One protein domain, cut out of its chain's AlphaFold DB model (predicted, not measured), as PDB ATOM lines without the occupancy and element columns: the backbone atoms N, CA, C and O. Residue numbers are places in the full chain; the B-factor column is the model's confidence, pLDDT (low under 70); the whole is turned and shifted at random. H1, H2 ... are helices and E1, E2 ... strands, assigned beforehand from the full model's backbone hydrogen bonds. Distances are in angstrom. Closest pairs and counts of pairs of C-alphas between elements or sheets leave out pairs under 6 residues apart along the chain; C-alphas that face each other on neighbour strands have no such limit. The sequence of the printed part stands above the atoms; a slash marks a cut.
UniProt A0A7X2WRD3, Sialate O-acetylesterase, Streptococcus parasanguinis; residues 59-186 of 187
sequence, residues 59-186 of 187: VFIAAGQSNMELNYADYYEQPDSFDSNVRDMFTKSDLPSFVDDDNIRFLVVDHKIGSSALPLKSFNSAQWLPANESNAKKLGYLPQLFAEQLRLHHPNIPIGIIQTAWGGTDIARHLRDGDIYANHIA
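What this domain is: This is residues 59 to 186 of the 187 residues of the protein "Sialate O-acetylesterase" of Streptococcus parasanguinis (UniProt A0A7X2WRD3). A small twisted sheet of four strands has one long helix, H5, packed over one face; beyond the ends toward which E1, E4 and E2 run, short helices spread in two directions, H2 and H3 to one side, H6 and H7 to another. Two long loops, residues 87 to 100 and 109 to 128, swing out from this body. The printed part has 128 residues with seven named helices and four named strands, in the order E1 H1 H2 H3 E2 E3 H4 H5 E4 H6 H7. The mixed sheet runs E1, E4, E2, E3, and the class is mixed, helices and strands. The whole is compact, with a radius of gyration of the C-alphas of 15.0 A and spans of 41 by 40 by 25 A.

Where its parts are: E1, residues 59 to 62, begins at C-alpha 59 (249.920, 206.952, 189.171). H1, residues 66 to 69, H2, residues 72 to 75, and H3, residues 79 to 86, follow; H3 is 10.4 A long. E2, residues 101 to 108, is 17.1 A long and bends by 66 degrees at residue 104. E3 is residues 129 to 131 and H4 residues 133 to 136. H5, residues 141 to 153, is 18.7 A long, from C-alpha 141 at (241.089, 197.676, 200.280). E4, residues 159 to 163, is 12.7 A long. H6 is residues 171 to 174; H7, residues 179 to 185, is 9.7 A long and ends at C-alpha 185 (254.795, 212.867, 200.037).

How they stand to each other: E1 and E4 are parallel at 29 degrees, with N 60 and O 160 within hydrogen-bond range at 2.8 A. E4 and E2 are parallel at 23 degrees, with N 105 and O 159 at 2.8 A. E2 and E3 form an antiparallel hairpin, with N 131 and O 104 at 2.8 A. H5 is on the sheet, giving two layers, helix on one face of a sheet; its height over the sheet is 8.7 A, over E4 and E2, and its closest C-alphas to E4 are those of Ala 147 and Ile 159, 6.3 A. H1 touches H5 at residues 141 to 143 alone, closest at the C-alphas of Met 68 and Leu 142, 6.1 A. H4 only grazes the sheet. H2 and H3 touch only at the corner, closest at Tyr 75 and Ser 81, C-alphas 5.5 A apart, as do H6 and H7, at His 174 and Tyr 181, 4.8 A. H3 and H6 are apart. Every O i to N i+4 pair is within hydrogen-bond range in H3, H5 and H7; H1, H2, H4 and H6 are too short for one.

The domain as a whole: The two C-alphas farthest apart, those of Asp 88 and Ser 116, are 42.6 A apart. The links H3 to E2 and E2 to E3 are long. The printed part has no cut, and no printed residue is under 70 in pLDDT.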
ATOM      1  N   VAL A  59     249.384 207.254 187.837       97.44
ATOM      2  CA  VAL A  59     249.920 206.952 189.171       97.44
ATOM      3  C   VAL A  59     249.216 207.811 190.212       97.44
ATOM      4  O   VAL A  59     249.164 209.033 190.086       97.44
ATOM      5  N   PHE A  60     248.712 207.172 191.263       98.38
ATOM      6  CA  PHE A  60     247.988 207.806 192.359       98.38
ATOM      7  C   PHE A  60     248.691 207.553 193.688       98.38
ATOM      8  O   PHE A  60     249.259 206.486 193.919       98.38
ATOM      9  N   ILE A  61     248.612 208.532 194.587       97.44
ATOM     10  CA  ILE A  61     249.099 208.406 195.960       97.44
ATOM     11  C   ILE A  61     247.901 208.146 196.874       97.44
ATOM     12  O   ILE A  61     246.976 208.954 196.940       97.44
ATOM     13  N   ALA A  62     247.936 207.030 197.597       98.06
ATOM     14  CA  ALA A  62     246.967 206.668 198.622       98.06
ATOM     15  C   ALA A  62     247.517 207.045 200.008       98.06
ATOM     16  O   ALA A  62     248.151 206.232 200.687       98.06
ATOM     17  N   ALA A  63     247.302 208.303 200.396       96.44
ATOM     18  CA  ALA A  63     247.757 208.884 201.661       96.44
ATOM     19  C   ALA A  63     246.651 208.914 202.731       96.44
ATOM     20  O   ALA A  63     245.466 208.759 202.436       96.44
ATOM     21  N   GLY A  64     247.040 209.167 203.983       95.31
ATOM     22  CA  GLY A  64     246.128 209.304 205.116       95.31
ATOM     23  C   GLY A  64     246.500 208.381 206.272       95.31
ATOM     24  O   GLY A  64     247.678 208.187 206.563       95.31
ATOM     25  N   GLN A  65     245.489 207.818 206.932       95.19
ATOM     26  CA  GLN A  65     245.644 206.977 208.124       95.19
ATOM     27  C   GLN A  65     245.070 205.561 207.927       95.19
ATOM     28  O   GLN A  65     244.919 205.100 206.796       95.19
ATOM     29  N   SER A  66     244.727 204.877 209.023       94.44
ATOM     30  CA  SER A  66     244.402 203.442 209.072       94.44
ATOM     31  C   SER A  66     243.335 203.005 208.071       94.44
ATOM     32  O   SER A  66     243.498 201.975 207.436       94.44
ATOM     33  N   ASN A  67     242.280 203.795 207.850       94.06
ATOM     34  CA  ASN A  67     241.214 203.413 206.914       94.06
ATOM     35  C   ASN A  67     241.671 203.361 205.445       94.06
ATOM     36  O   ASN A  67     241.104 202.603 204.666       94.06
ATOM     37  N   MET A  68     242.678 204.155 205.060       97.81
ATOM     38  CA  MET A  68     243.288 204.068 203.726       97.81
ATOM     39  C   MET A  68     244.301 202.918 203.650       97.81
ATOM     40  O   MET A  68     244.477 202.312 202.599       97.81
ATOM     41  N   GLU A  69     244.955 202.610 204.771       96.81
ATOM     42  CA  GLU A  69     245.964 201.554 204.881       96.81
ATOM     43  C   GLU A  69     245.382 200.136 204.983       96.81
ATOM     44  O   GLU A  69     246.057 199.173 204.610       96.81
ATOM     45  N   LEU A  70     244.155 200.023 205.499       95.25
ATOM     46  CA  LEU A  70     243.470 198.797 205.901       95.25
ATOM     47  C   LEU A  70     243.592 197.691 204.842       95.25
ATOM     48  O   LEU A  70     242.861 197.677 203.849       95.25
ATOM     49  N   ASN A  71     244.522 196.765 205.064       95.94
ATOM     50  CA  ASN A  71     244.836 195.655 204.171       95.94
ATOM     51  C   ASN A  71     244.712 194.322 204.911       95.94
ATOM     52  O   ASN A  71     244.749 194.268 206.140       95.94
ATOM     53  N   TYR A  72     244.574 193.231 204.165       96.00
ATOM     54  CA  TYR A  72     244.388 191.920 204.772       96.00
ATOM     55  C   TYR A  72     245.613 191.442 205.551       96.00
ATOM     56  O   TYR A  72     245.453 190.951 206.665       96.00
ATOM     57  N   ALA A  73     246.815 191.580 204.990       95.38
ATOM     58  CA  ALA A  73     248.043 191.049 205.580       95.38
ATOM     59  C   ALA A  73     248.296 191.600 206.995       95.38
ATOM     60  O   ALA A  73     248.573 190.827 207.909       95.38
ATOM     61  N   ASP A  74     248.134 192.909 207.188       92.94
ATOM     62  CA  ASP A  74     248.442 193.561 208.462       92.94
ATOM     63  C   ASP A  74     247.268 193.505 209.459       92.94
ATOM     64  O   ASP A  74     247.489 193.362 210.663       92.94
ATOM     65  N   TYR A  75     246.018 193.589 208.982       93.06
ATOM     66  CA  TYR A  75     244.846 193.765 209.855       93.06
ATOM     67  C   TYR A  75     244.014 192.492 210.068       93.06
ATOM     68  O   TYR A  75     243.348 192.376 211.096       93.06
ATOM     69  N   TYR A  76     244.037 191.533 209.138       93.50
ATOM     70  CA  TYR A  76     243.070 190.424 209.120       93.50
ATOM     71  C   TYR A  76     243.679 189.031 208.912       93.50
ATOM     72  O   TYR A  76     242.993 188.025 209.105       93.50
ATOM     73  N   GLU A  77     244.950 188.921 208.519       93.19
ATOM     74  CA  GLU A  77     245.583 187.627 208.250       93.19
ATOM     75  C   GLU A  77     245.752 186.818 209.542       93.19
ATOM     76  O   GLU A  77     245.333 185.655 209.589       93.19
ATOM     77  N   GLN A  78     246.275 187.446 210.598       91.12
ATOM     78  CA  GLN A  78     246.484 186.809 211.900       91.12
ATOM     79  C   GLN A  78     245.186 186.767 212.726       91.12
ATOM     80  O   GLN A  78     244.477 187.774 212.750       91.12
ATOM     81  N   PRO A  79     244.876 185.652 213.424       84.75
ATOM     82  CA  PRO A  79     243.677 185.535 214.259       84.75
ATOM     83  C   PRO A  79     243.538 186.669 215.281       84.75
ATOM     84  O   PRO A  79     242.514 187.336 215.301       84.75
ATOM     85  N   ASP A  80     244.600 186.977 216.029       86.88
ATOM     86  CA  ASP A  80     244.561 188.027 217.056       86.88
ATOM     87  C   ASP A  80     244.276 189.422 216.462       86.88
ATOM     88  O   ASP A  80     243.496 190.207 217.014       86.88
ATOM     89  N   SER A  81     244.880 189.743 215.311       82.56
ATOM     90  CA  SER A  81     244.608 190.996 214.589       82.56
ATOM     91  C   SER A  81     243.174 191.030 214.066       82.56
ATOM     92  O   SER A  81     242.500 192.051 214.180       82.56
ATOM     93  N   PHE A  82     242.683 189.912 213.529       85.31
ATOM     94  CA  PHE A  82     241.310 189.796 213.061       85.31
ATOM     95  C   PHE A  82     240.323 190.033 214.211       85.31
ATOM     96  O   PHE A  82     239.531 190.972 214.145       85.31
ATOM     97  N   ASP A  83     240.436 189.273 215.300       83.00
ATOM     98  CA  ASP A  83     239.532 189.342 216.451       83.00
ATOM     99  C   ASP A  83     239.525 190.736 217.089       83.00
ATOM    100  O   ASP A  83     238.466 191.280 217.412       83.00
ATOM    101  N   SER A  84     240.697 191.365 217.222       85.19
ATOM    102  CA  SER A  84     240.810 192.719 217.780       85.19
ATOM    103  C   SER A  84     240.176 193.798 216.898       85.19
ATOM    104  O   SER A  84     239.582 194.737 217.439       85.19
ATOM    105  N   ASN A  85     240.250 193.653 215.572       83.56
ATOM    106  CA  ASN A  85     239.680 194.604 214.619       83.56
ATOM    107  C   ASN A  85     238.173 194.410 214.399       83.56
ATOM    108  O   ASN A  85     237.476 195.392 214.144       83.56
ATOM    109  N   VAL A  86     237.664 193.175 214.480       86.00
ATOM    110  CA  VAL A  86     236.288 192.845 214.055       86.00
ATOM    111  C   VAL A  86     235.355 192.437 215.193       86.00
ATOM    112  O   VAL A  86     234.152 192.627 215.054       86.00
ATOM    113  N   ARG A  87     235.870 191.923 216.321       85.94
ATOM    114  CA  ARG A  87     235.106 191.585 217.542       85.94
ATOM    115  C   ARG A  87     233.802 190.814 217.276       85.94
ATOM    116  O   ARG A  87     232.736 191.239 217.717       85.94
ATOM    117  N   ASP A  88     233.890 189.727 216.511       84.31
ATOM    118  CA  ASP A  88     232.760 188.870 216.105       84.31
ATOM    119  C   ASP A  88     231.658 189.563 215.275       84.31
ATOM    120  O   ASP A  88     230.601 188.979 215.036       84.31
ATOM    121  N   MET A  89     231.873 190.798 214.803       89.19
ATOM    122  CA  MET A  89     230.882 191.507 213.982       89.19
ATOM    123  C   MET A  89     230.740 190.908 212.582       89.19
ATOM    124  O   MET A  89     229.668 190.998 211.987       89.19
ATOM    125  N   PHE A  90     231.821 190.339 212.048       90.19
ATOM    126  CA  PHE A  90     231.860 189.688 210.744       90.19
ATOM    127  C   PHE A  90     233.016 188.685 210.670       90.19
ATOM    128  O   PHE A  90     233.904 188.650 211.521       90.19
ATOM    129  N   THR A  91     232.988 187.853 209.638       89.81
ATOM    130  CA  THR A  91     233.949 186.787 209.352       89.81
ATOM    131  C   THR A  91     234.884 187.176 208.206       89.81
ATOM    132  O   THR A  91     234.631 188.121 207.461       89.81
ATOM    133  N   LYS A  92     235.973 186.423 208.003       88.62
ATOM    134  CA  LYS A  92     236.883 186.655 206.866       88.62
ATOM    135  C   LYS A  92     236.187 186.547 205.505       88.62
ATOM    136  O   LYS A  92     236.636 187.187 204.565       88.62
ATOM    137  N   SER A  93     235.108 185.767 205.396       90.50
ATOM    138  CA  SER A  93     234.314 185.666 204.164       90.50
ATOM    139  C   SER A  93     233.465 186.902 203.867       90.50
ATOM    140  O   SER A  93     233.012 187.044 202.739       90.50
ATOM    141  N   ASP A  94     233.269 187.789 204.843       92.69
ATOM    142  CA  ASP A  94     232.575 189.064 204.640       92.69
ATOM    143  C   ASP A  94     233.522 190.169 204.137       92.69
ATOM    144  O   ASP A  94     233.073 191.253 203.761       92.69
ATOM    145  N   LEU A  95     234.839 189.918 204.134       92.44
ATOM    146  CA  LEU A  95     235.817 190.857 203.597       92.44
ATOM    147  C   LEU A  95     235.701 190.936 202.064       92.44
ATOM    148  O   LEU A  95     235.420 189.924 201.419       92.44
ATOM    149  N   PRO A  96     235.970 192.109 201.459       93.44
ATOM    150  CA  PRO A  96     236.010 192.234 200.008       93.44
ATOM    151  C   PRO A  96     237.005 191.250 199.387       93.44
ATOM    152  O   PRO A  96     238.075 190.991 199.949       93.44
ATOM    153  N   SER A  97     236.678 190.745 198.198       94.56
ATOM    154  CA  SER A  97     237.648 190.027 197.375       94.56
ATOM    155  C   SER A  97     238.818 190.941 197.023       94.56
ATOM    156  O   SER A  97     238.653 192.151 196.862       94.56
ATOM    157  N   PHE A  98     240.003 190.356 196.885       97.25
ATOM    158  CA  PHE A  98     241.146 191.090 196.366       97.25
ATOM    159  C   PHE A  98     240.983 191.350 194.877       97.25
ATOM    160  O   PHE A  98     240.390 190.543 194.160       97.25
ATOM    161  N   VAL A  99     241.557 192.457 194.420       96.88
ATOM    162  CA  VAL A  99     241.718 192.682 192.986       96.88
ATOM    163  C   VAL A  99     242.728 191.683 192.408       96.88
ATOM    164  O   VAL A  99     243.708 191.332 193.074       96.88
ATOM    165  N   ASP A 100     242.481 191.242 191.175       97.31
ATOM    166  CA  ASP A 100     243.374 190.372 190.406       97.31
ATOM    167  C   ASP A 100     243.581 190.944 188.991       97.31
ATOM    168  O   ASP A 100     242.936 190.546 188.023       97.31
ATOM    169  N   ASP A 101     244.446 191.961 188.882       97.25
ATOM    170  CA  ASP A 101     244.825 192.595 187.610       97.25
ATOM    171  C   ASP A 101     246.305 193.014 187.636       97.25
ATOM    172  O   ASP A 101     246.702 193.945 188.339       97.25
ATOM    173  N   ASP A 102     247.131 192.370 186.807       96.25
ATOM    174  CA  ASP A 102     248.571 192.650 186.689       96.25
ATOM    175  C   ASP A 102     248.898 194.056 186.132       96.25
ATOM    176  O   ASP A 102     250.051 194.510 186.200       96.25
ATOM    177  N   ASN A 103     247.905 194.761 185.577       97.56
ATOM    178  CA  ASN A 103     248.022 196.162 185.158       97.56
ATOM    179  C   ASN A 103     247.755 197.149 186.292       97.56
ATOM    180  O   ASN A 103     248.019 198.340 186.124       97.56
ATOM    181  N   ILE A 104     247.262 196.677 187.435       98.44
ATOM    182  CA  ILE A 104     247.301 197.426 188.683       98.44
ATOM    183  C   ILE A 104     248.600 197.049 189.374       98.44
ATOM    184  O   ILE A 104     248.898 195.880 189.610       98.44
ATOM    185  N   ARG A 105     249.411 198.050 189.695       98.31
ATOM    186  CA  ARG A 105     250.703 197.856 190.344       98.31
ATOM    187  C   ARG A 105     250.838 198.792 191.517       98.31
ATOM    188  O   ARG A 105     250.330 199.907 191.477       98.31
ATOM    189  N   PHE A 106     251.549 198.374 192.554       98.50
ATOM    190  CA  PHE A 106     251.653 199.197 193.747       98.50
ATOM    191  C   PHE A 106     253.013 199.159 194.438       98.50
ATOM    192  O   PHE A 106     253.786 198.197 194.338       98.50
ATOM    193  N   LEU A 107     253.266 200.243 195.165       97.94
ATOM    194  CA  LEU A 107     254.296 200.390 196.181       97.94
ATOM    195  C   LEU A 107     253.619 200.691 197.514       97.94
ATOM    196  O   LEU A 107     252.699 201.504 197.571       97.94
ATOM    197  N   VAL A 108     254.107 200.078 198.585       97.69
ATOM    198  CA  VAL A 108     253.718 200.408 199.956       97.69
ATOM    199  C   VAL A 108     254.924 200.983 200.673       97.69
ATOM    200  O   VAL A 108     256.017 200.406 200.651       97.69
ATOM    201  N   VAL A 109     254.721 202.133 201.299       95.31
ATOM    202  CA  VAL A 109     255.747 202.817 202.074       95.31
ATOM    203  C   VAL A 109     255.668 202.371 203.533       95.31
ATOM    204  O   VAL A 109     254.597 202.132 204.081       95.31
ATOM    205  N   ASP A 110     256.826 202.190 204.148       94.88
ATOM    206  CA  ASP A 110     256.989 201.767 205.527       94.88
ATOM    207  C   ASP A 110     256.828 202.938 206.503       94.88
ATOM    208  O   ASP A 110     257.029 204.113 206.178       94.88
ATOM    209  N   HIS A 111     256.505 202.598 207.745       94.81
ATOM    210  CA  HIS A 111     256.256 203.528 208.845       94.81
ATOM    211  C   HIS A 111     257.561 204.010 209.477       94.81
ATOM    212  O   HIS A 111     257.822 203.821 210.665       94.81
ATOM    213  N   LYS A 112     258.423 204.620 208.663       92.44
ATOM    214  CA  LYS A 112     259.761 205.041 209.073       92.44
ATOM    215  C   LYS A 112     260.074 206.446 208.585       92.44
ATOM    216  O   LYS A 112     259.979 206.706 207.401       92.44
ATOM    217  N   ILE A 113     260.529 207.312 209.486       89.19
ATOM    218  CA  ILE A 113     260.994 208.671 209.169       89.19
ATOM    219  C   ILE A 113     262.529 208.703 209.072       89.19
ATOM    220  O   ILE A 113     263.220 207.845 209.628       89.19
ATOM    221  N   GLY A 114     263.068 209.719 208.390       78.19
ATOM    222  CA  GLY A 114     264.490 210.081 208.455       78.19
ATOM    223  C   GLY A 114     265.373 209.437 207.386       78.19
ATOM    224  O   GLY A 114     266.594 209.442 207.517       78.19
ATOM    225  N   SER A 115     264.777 208.872 206.335       74.00
ATOM    226  CA  SER A 115     265.492 208.362 205.159       74.00
ATOM    227  C   SER A 115     265.553 209.426 204.059       74.00
ATOM    228  O   SER A 115     264.563 210.097 203.813       74.00
ATOM    229  N   SER A 116     266.668 209.567 203.339       74.19
ATOM    230  CA  SER A 116     266.730 210.448 202.156       74.19
ATOM    231  C   SER A 116     266.007 209.875 200.929       74.19
ATOM    232  O   SER A 116     265.900 210.547 199.910       74.19
ATOM    233  N   ALA A 117     265.566 208.620 201.002       83.44
ATOM    234  CA  ALA A 117     264.792 207.936 199.974       83.44
ATOM    235  C   ALA A 117     263.450 207.465 200.544       83.44
ATOM    236  O   ALA A 117     263.362 207.193 201.745       83.44
ATOM    237  N   LEU A 118     262.450 207.299 199.673       88.88
ATOM    238  CA  LEU A 118     261.140 206.772 200.048       88.88
ATOM    239  C   LEU A 118     261.308 205.404 200.745       88.88
ATOM    240  O   LEU A 118     261.847 204.477 200.128       88.88
ATOM    241  N   PRO A 119     260.908 205.255 202.021       92.19
ATOM    242  CA  PRO A 119     261.209 204.061 202.802       92.19
ATOM    243  C   PRO A 119     260.239 202.937 202.437       92.19
ATOM    244  O   PRO A 119     259.287 202.684 203.153       92.19
ATOM    245  N   LEU A 120     260.432 202.274 201.300       94.62
ATOM    246  CA  LEU A 120     259.544 201.197 200.847       94.62
ATOM    247  C   LEU A 120     259.527 200.011 201.823       94.62
ATOM    248  O   LEU A 120     260.566 199.624 202.365       94.62
ATOM    249  N   LYS A 121     258.362 199.366 201.975       95.31
ATOM    250  CA  LYS A 121     258.267 198.046 202.613       95.31
ATOM    251  C   LYS A 121     259.207 197.064 201.908       95.31
ATOM    252  O   LYS A 121     259.398 197.120 200.693       95.31
ATOM    253  N   SER A 122     259.766 196.113 202.654       94.69
ATOM    254  CA  SER A 122     260.779 195.172 202.141       94.69
ATOM    255  C   SER A 122     260.319 194.380 200.911       94.69
ATOM    256  O   SER A 122     261.112 194.153 199.994       94.69
ATOM    257  N   PHE A 123     259.033 194.027 200.836       94.94
ATOM    258  CA  PHE A 123     258.437 193.350 199.682       94.94
ATOM    259  C   PHE A 123     258.349 194.222 198.412       94.94
ATOM    260  O   PHE A 123     258.179 193.681 197.324       94.94
ATOM    261  N   ASN A 124     258.516 195.544 198.525       95.56
ATOM    262  CA  ASN A 124     258.606 196.496 197.413       95.56
ATOM    263  C   ASN A 124     260.037 196.986 197.132       95.56
ATOM    264  O   ASN A 124     260.230 197.835 196.267       95.56
ATOM    265  N   SER A 125     261.050 196.450 197.819       85.94
ATOM    266  CA  SER A 125     262.436 196.951 197.765       85.94
ATOM    267  C   SER A 125     263.074 197.001 196.369       85.94
ATOM    268  O   SER A 125     264.021 197.757 196.166       85.94
ATOM    269  N   ALA A 126     262.571 196.223 195.407       83.56
ATOM    270  CA  ALA A 126     263.132 196.142 194.057       83.56
ATOM    271  C   ALA A 126     262.122 196.391 192.925       83.56
ATOM    272  O   ALA A 126     262.535 196.502 191.771       83.56
ATOM    273  N   GLN A 127     260.816 196.439 193.213       91.94
ATOM    274  CA  GLN A 127     259.795 196.507 192.167       91.94
ATOM    275  C   GLN A 127     258.426 196.976 192.664       91.94
ATOM    276  O   GLN A 127     258.037 196.780 193.818       91.94
ATOM    277  N   TRP A 128     257.666 197.511 191.713       97.00
ATOM    278  CA  TRP A 128     256.220 197.627 191.804       97.00
ATOM    279  C   TRP A 128     255.598 196.235 191.722       97.00
ATOM    280  O   TRP A 128     255.811 195.518 190.739       97.00
ATOM    281  N   LEU A 129     254.829 195.853 192.737       97.50
ATOM    282  CA  LEU A 129     254.161 194.557 192.744       97.50
ATOM    283  C   LEU A 129     252.877 194.633 191.914       97.50
ATOM    284  O   LEU A 129     252.134 195.598 192.084       97.50
ATOM    285  N   PRO A 130     252.595 193.653 191.041       97.38
ATOM    286  CA  PRO A 130     251.273 193.528 190.439       97.38
ATOM    287  C   PRO A 130     250.237 193.178 191.512       97.38
ATOM    288  O   PRO A 130     250.533 192.397 192.421       97.38
ATOM    289  N   ALA A 131     249.037 193.743 191.413       97.56
ATOM    290  CA  ALA A 131     247.921 193.474 192.310       97.56
ATOM    291  C   ALA A 131     247.153 192.230 191.844       97.56
ATOM    292  O   ALA A 131     246.020 192.313 191.387       97.56
ATOM    293  N   ASN A 132     247.821 191.083 191.953       95.19
ATOM    294  CA  ASN A 132     247.191 189.769 191.868       95.19
ATOM    295  C   ASN A 132     246.810 189.255 193.259       95.19
ATOM    296  O   ASN A 132     247.291 189.795 194.263       95.19
ATOM    297  N   GLU A 133     246.036 188.171 193.338       88.94
ATOM    298  CA  GLU A 133     245.532 187.615 194.609       88.94
ATOM    299  C   GLU A 133     246.619 187.454 195.697       88.94
ATOM    300  O   GLU A 133     246.387 187.703 196.882       88.94
ATOM    301  N   SER A 134     247.850 187.093 195.310       93.19
ATOM    302  CA  SER A 134     248.964 186.873 196.248       93.19
ATOM    303  C   SER A 134     249.559 188.165 196.836       93.19
ATOM    304  O   SER A 134     250.119 188.181 197.946       93.19
ATOM    305  N   ASN A 135     249.467 189.261 196.089       97.69
ATOM    306  CA  ASN A 135     250.088 190.539 196.410       97.69
ATOM    307  C   ASN A 135     249.084 191.561 196.917       97.69
ATOM    308  O   ASN A 135     249.409 192.283 197.857       97.69
ATOM    309  N   ALA A 136     247.881 191.585 196.350       97.94
ATOM    310  CA  ALA A 136     246.825 192.534 196.662       97.94
ATOM    311  C   ALA A 136     246.457 192.538 198.154       97.94
ATOM    312  O   ALA A 136     246.184 193.597 198.707       97.94
ATOM    313  N   LYS A 137     246.622 191.412 198.864       97.56
ATOM    314  CA  LYS A 137     246.481 191.347 200.330       97.56
ATOM    315  C   LYS A 137     247.353 192.341 201.120       97.56
ATOM    316  O   LYS A 137     247.060 192.585 202.284       97.56
ATOM    317  N   LYS A 138     248.423 192.873 200.513       97.81
ATOM    318  CA  LYS A 138     249.371 193.840 201.100       97.81
ATOM    319  C   LYS A 138     249.016 195.303 200.789       97.81
ATOM    320  O   LYS A 138     249.693 196.200 201.277       97.81
ATOM    321  N   LEU A 139     248.014 195.545 199.945       98.50
ATOM    322  CA  LEU A 139     247.525 196.874 199.579       98.50
ATOM    323  C   LEU A 139     246.191 197.134 200.290       98.50
ATOM    324  O   LEU A 139     245.403 196.209 200.478       98.50
ATOM    325  N   GLY A 140     245.914 198.378 200.674       98.19
ATOM    326  CA  GLY A 140     244.644 198.736 201.299       98.19
ATOM    327  C   GLY A 140     243.439 198.393 200.414       98.19
ATOM    328  O   GLY A 140     243.509 198.501 199.186       98.19
ATOM    329  N   TYR A 141     242.312 198.019 201.020       97.75
ATOM    330  CA  TYR A 141     241.089 197.676 200.280       97.75
ATOM    331  C   TYR A 141     240.523 198.854 199.474       97.75
ATOM    332  O   TYR A 141     240.076 198.668 198.343       97.75
ATOM    333  N   LEU A 142     240.567 200.078 200.016       98.12
ATOM    334  CA  LEU A 142     240.093 201.270 199.303       98.12
ATOM    335  C   LEU A 142     240.936 201.577 198.047       98.12
ATOM    336  O   LEU A 142     240.341 201.757 196.983       98.12
ATOM    337  N   PRO A 143     242.285 201.593 198.110       98.44
ATOM    338  CA  PRO A 143     243.108 201.719 196.910       98.44
ATOM    339  C   PRO A 143     242.902 200.603 195.879       98.44
ATOM    340  O   PRO A 143     242.924 200.891 194.683       98.44
ATOM    341  N   GLN A 144     242.683 199.356 196.318       98.44
ATOM    342  CA  GLN A 144     242.357 198.241 195.417       98.44
ATOM    343  C   GLN A 144     241.066 198.517 194.643       98.44
ATOM    344  O   GLN A 144     241.089 198.522 193.414       98.44
ATOM    345  N   LEU A 145     239.972 198.825 195.351       97.88
ATOM    346  CA  LEU A 145     238.680 199.130 194.735       97.88
ATOM    347  C   LEU A 145     238.785 200.329 193.785       97.88
ATOM    348  O   LEU A 145     238.261 200.299 192.677       97.88
ATOM    349  N   PHE A 146     239.486 201.386 194.197       98.44
ATOM    350  CA  PHE A 146     239.697 202.563 193.362       98.44
ATOM    351  C   PHE A 146     240.410 202.217 192.046       98.44
ATOM    352  O   PHE A 146     239.937 202.590 190.971       98.44
ATOM    353  N   ALA A 147     241.522 201.483 192.119       98.50
ATOM    354  CA  ALA A 147     242.281 201.088 190.939       98.50
ATOM    355  C   ALA A 147     241.480 200.140 190.033       98.50
ATOM    356  O   ALA A 147     241.498 200.306 188.815       98.50
ATOM    357  N   GLU A 148     240.733 199.202 190.618       97.94
ATOM    358  CA  GLU A 148     239.837 198.303 189.890       97.94
ATOM    359  C   GLU A 148     238.782 199.087 189.100       97.94
ATOM    360  O   GLU A 148     238.636 198.877 187.898       97.94
ATOM    361  N   GLN A 149     238.107 200.061 189.723       98.25
ATOM    362  CA  GLN A 149     237.118 200.893 189.027       98.25
ATOM    363  C   GLN A 149     237.737 201.672 187.857       98.25
ATOM    364  O   GLN A 149     237.156 201.724 186.772       98.25
ATOM    365  N   LEU A 150     238.940 202.230 188.024       98.25
ATOM    366  CA  LEU A 150     239.639 202.900 186.921       98.25
ATOM    367  C   LEU A 150     239.955 201.939 185.773       98.25
ATOM    368  O   LEU A 150     239.742 202.282 184.609       98.25
ATOM    369  N   ARG A 151     240.421 200.727 186.082       97.62
ATOM    370  CA  ARG A 151     240.720 199.691 185.087       97.62
ATOM    371  C   ARG A 151     239.477 199.203 184.354       97.62
ATOM    372  O   ARG A 151     239.548 198.999 183.145       97.62
ATOM    373  N   LEU A 152     238.339 199.089 185.037       97.19
ATOM    374  CA  LEU A 152     237.057 198.738 184.418       97.19
ATOM    375  C   LEU A 152     236.631 199.767 183.358       97.19
ATOM    376  O   LEU A 152     236.157 199.390 182.286       97.19
ATOM    377  N   HIS A 153     236.833 201.062 183.620       97.00
ATOM    378  CA  HIS A 153     236.494 202.131 182.674       97.00
ATOM    379  C   HIS A 153     237.583 202.391 181.620       97.00
ATOM    380  O   HIS A 153     237.280 202.833 180.508       97.00
ATOM    381  N   HIS A 154     238.843 202.094 181.943       96.75
ATOM    382  CA  HIS A 154     240.007 202.334 181.092       96.75
ATOM    383  C   HIS A 154     240.939 201.106 181.037       96.75
ATOM    384  O   HIS A 154     242.092 201.170 181.470       96.75
ATOM    385  N   PRO A 155     240.501 199.992 180.418       95.19
ATOM    386  CA  PRO A 155     241.198 198.698 180.467       95.19
ATOM    387  C   PRO A 155     242.551 198.665 179.744       95.19
ATOM    388  O   PRO A 155     243.295 197.692 179.857       95.19
ATOM    389  N   ASN A 156     242.927 199.737 179.047       95.19
ATOM    390  CA  ASN A 156     244.234 199.871 178.402       95.19
ATOM    391  C   ASN A 156     245.215 200.760 179.176       95.19
ATOM    392  O   ASN A 156     246.350 200.889 178.734       95.19
ATOM    393  N   ILE A 157     244.808 201.365 180.295       97.50
ATOM    394  CA  ILE A 157     245.672 202.234 181.102       97.50
ATOM    395  C   ILE A 157     246.121 201.463 182.349       97.50
ATOM    396  O   ILE A 157     245.271 201.133 183.180       97.50
ATOM    397  N   PRO A 158     247.414 201.126 182.494       98.12
ATOM    398  CA  PRO A 158     247.947 200.598 183.744       98.12
ATOM    399  C   PRO A 158     247.806 201.626 184.866       98.12
ATOM    400  O   PRO A 158     248.002 202.821 184.639       98.12
ATOM    401  N   ILE A 159     247.504 201.158 186.072       98.62
ATOM    402  CA  ILE A 159     247.311 202.004 187.251       98.62
ATOM    403  C   ILE A 159     248.400 201.696 188.274       98.62
ATOM    404  O   ILE A 159     248.564 200.558 188.704       98.62
ATOM    405  N   GLY A 160     249.148 202.721 188.670       98.44
ATOM    406  CA  GLY A 160     250.113 202.675 189.760       98.44
ATOM    407  C   GLY A 160     249.521 203.252 191.043       98.44
ATOM    408  O   GLY A 160     249.026 204.374 191.034       98.44
ATOM    409  N   ILE A 161     249.617 202.540 192.161       98.75
ATOM    410  CA  ILE A 161     249.261 203.052 193.489       98.75
ATOM    411  C   ILE A 161     250.511 203.145 194.366       98.75
ATOM    412  O   ILE A 161     251.199 202.152 194.584       98.75
ATOM    413  N   ILE A 162     250.789 204.319 194.924       98.00
ATOM    414  CA  ILE A 162     251.778 204.491 195.994       98.00
ATOM    415  C   ILE A 162     251.010 204.682 197.297       98.00
ATOM    416  O   ILE A 162     250.461 205.754 197.543       98.00
ATOM    417  N   GLN A 163     250.946 203.649 198.129       98.31
ATOM    418  CA  GLN A 163     250.319 203.742 199.442       98.31
ATOM    419  C   GLN A 163     251.305 204.322 200.453       98.31
ATOM    420  O   GLN A 163     252.300 203.689 200.804       98.31
ATOM    421  N   THR A 164     250.990 205.520 200.931       96.88
ATOM    422  CA  THR A 164     251.744 206.258 201.956       96.88
ATOM    423  C   THR A 164     250.952 206.411 203.253       96.88
ATOM    424  O   THR A 164     251.431 207.039 204.195       96.88
ATOM    425  N   ALA A 165     249.733 205.863 203.301       97.38
ATOM    426  CA  ALA A 165     248.888 205.878 204.482       97.38
ATOM    427  C   ALA A 165     249.594 205.261 205.699       97.38
ATOM    428  O   ALA A 165     250.266 204.239 205.586       97.38
ATOM    429  N   TRP A 166     249.411 205.891 206.861       96.50
ATOM    430  CA  TRP A 166     250.047 205.494 208.112       96.50
ATOM    431  C   TRP A 166     249.024 205.497 209.252       96.50
ATOM    432  O   TRP A 166     248.603 206.555 209.730       96.50
ATOM    433  N   GLY A 167     248.616 204.308 209.704       95.62
ATOM    434  CA  GLY A 167     247.672 204.129 210.807       95.62
ATOM    435  C   GLY A 167     248.053 204.844 212.110       95.62
ATOM    436  O   GLY A 167     249.217 204.906 212.494       95.62
ATOM    437  N   GLY A 168     247.050 205.390 212.808       94.19
ATOM    438  CA  GLY A 168     247.229 206.016 214.126       94.19
ATOM    439  C   GLY A 168     247.925 207.381 214.118       94.19
ATOM    440  O   GLY A 168     248.363 207.843 215.170       94.19
ATOM    441  N   THR A 169     248.047 208.026 212.956       96.12
ATOM    442  CA  THR A 169     248.714 209.325 212.819       96.12
ATOM    443  C   THR A 169     247.713 210.475 212.766       96.12
ATOM    444  O   THR A 169     246.651 210.368 212.154       96.12
ATOM    445  N   ASP A 170     248.046 211.585 213.426       95.75
ATOM    446  CA  ASP A 170     247.265 212.816 213.342       95.75
ATOM    447  C   ASP A 170     247.525 213.568 212.029       95.75
ATOM    448  O   ASP A 170     248.519 213.342 211.339       95.75
ATOM    449  N   ILE A 171     246.636 214.507 211.697       96.50
ATOM    450  CA  ILE A 171     246.754 215.302 210.471       96.50
ATOM    451  C   ILE A 171     248.001 216.197 210.452       96.50
ATOM    452  O   ILE A 171     248.516 216.467 209.370       96.50
ATOM    453  N   ALA A 172     248.509 216.647 211.605       96.69
ATOM    454  CA  ALA A 172     249.627 217.588 211.663       96.69
ATOM    455  C   ALA A 172     250.909 216.976 211.085       96.69
ATOM    456  O   ALA A 172     251.664 217.670 210.404       96.69
ATOM    457  N   ARG A 173     251.100 215.664 211.252       95.75
ATOM    458  CA  ARG A 173     252.212 214.913 210.646       95.75
ATOM    459  C   ARG A 173     252.161 214.845 209.113       95.75
ATOM    460  O   ARG A 173     253.204 214.693 208.481       95.75
ATOM    461  N   HIS A 174     250.979 214.995 208.512       94.56
ATOM    462  CA  HIS A 174     250.765 214.984 207.053       94.56
ATOM    463  C   HIS A 174     250.737 216.382 206.421       94.56
ATOM    464  O   HIS A 174     250.667 216.500 205.196       94.56
ATOM    465  N   LEU A 175     250.765 217.451 207.222       95.00
ATOM    466  CA  LEU A 175     250.880 218.820 206.708       95.00
ATOM    467  C   LEU A 175     252.288 219.079 206.169       95.00
ATOM    468  O   LEU A 175     253.216 218.349 206.481       95.00
ATOM    469  N   ARG A 176     252.463 220.160 205.400       92.69
ATOM    470  CA  ARG A 176     253.726 220.497 204.719       92.69
ATOM    471  C   ARG A 176     254.972 220.487 205.621       92.69
ATOM    472  O   ARG A 176     256.040 220.102 205.156       92.69
ATOM    473  N   ASP A 177     254.820 220.899 206.877       94.06
ATOM    474  CA  ASP A 177     255.906 220.953 207.868       94.06
ATOM    475  C   ASP A 177     255.976 219.684 208.745       94.06
ATOM    476  O   ASP A 177     256.789 219.588 209.663       94.06
ATOM    477  N   GLY A 178     255.097 218.717 208.481       94.25
ATOM    478  CA  GLY A 178     255.012 217.434 209.156       94.25
ATOM    479  C   GLY A 178     256.046 216.434 208.644       94.25
ATOM    480  O   GLY A 178     256.495 216.472 207.496       94.25
ATOM    481  N   ASP A 179     256.421 215.507 209.520       93.50
ATOM    482  CA  ASP A 179     257.471 214.527 209.258       93.50
ATOM    483  C   ASP A 179     257.082 213.501 208.184       93.50
ATOM    484  O   ASP A 179     257.914 213.156 207.343       93.50
ATOM    485  N   ILE A 180     255.819 213.058 208.160       94.44
ATOM    486  CA  ILE A 180     255.307 212.144 207.129       94.44
ATOM    487  C   ILE A 180     255.245 212.854 205.780       94.44
ATOM    488  O   ILE A 180     255.668 212.286 204.779       94.44
ATOM    489  N   TYR A 181     254.789 214.109 205.720       93.81
ATOM    490  CA  TYR A 181     254.790 214.846 204.453       93.81
ATOM    491  C   TYR A 181     256.202 214.974 203.878       93.81
ATOM    492  O   TYR A 181     256.427 214.665 202.707       93.81
ATOM    493  N   ALA A 182     257.156 215.393 204.713       91.06
ATOM    494  CA  ALA A 182     258.535 215.624 204.302       91.06
ATOM    495  C   ALA A 182     259.230 214.361 203.770       91.06
ATOM    496  O   ALA A 182     260.155 214.477 202.972       91.06
ATOM    497  N   ASN A 183     258.813 213.171 204.213       89.81
ATOM    498  CA  ASN A 183     259.478 211.919 203.859       89.81
ATOM    499  C   ASN A 183     258.701 211.029 202.878       89.81
ATOM    500  O   ASN A 183     259.318 210.310 202.094       89.81
ATOM    501  N   HIS A 184     257.367 211.081 202.908       92.06
ATOM    502  CA  HIS A 184     256.493 210.148 202.187       92.06
ATOM    503  C   HIS A 184     255.712 210.801 201.050       92.06
ATOM    504  O   HIS A 184     255.155 210.077 200.230       92.06
ATOM    505  N   ILE A 185     255.637 212.136 201.000       90.31
ATOM    506  CA  ILE A 185     254.795 212.867 200.037       90.31
ATOM    507  C   ILE A 185     255.598 213.856 199.194       90.31
ATOM    508  O   ILE A 185     255.377 213.940 197.986       90.31
ATOM    509  N   ALA A 186     256.484 214.634 199.816       85.06
ATOM    510  CA  ALA A 186     257.273 215.634 199.112       85.06
ATOM    511  C   ALA A 186     258.169 214.982 198.027       85.06
ATOM    512  O   ALA A 186     258.728 213.914 198.290       85.06
TER     513      ALA A 186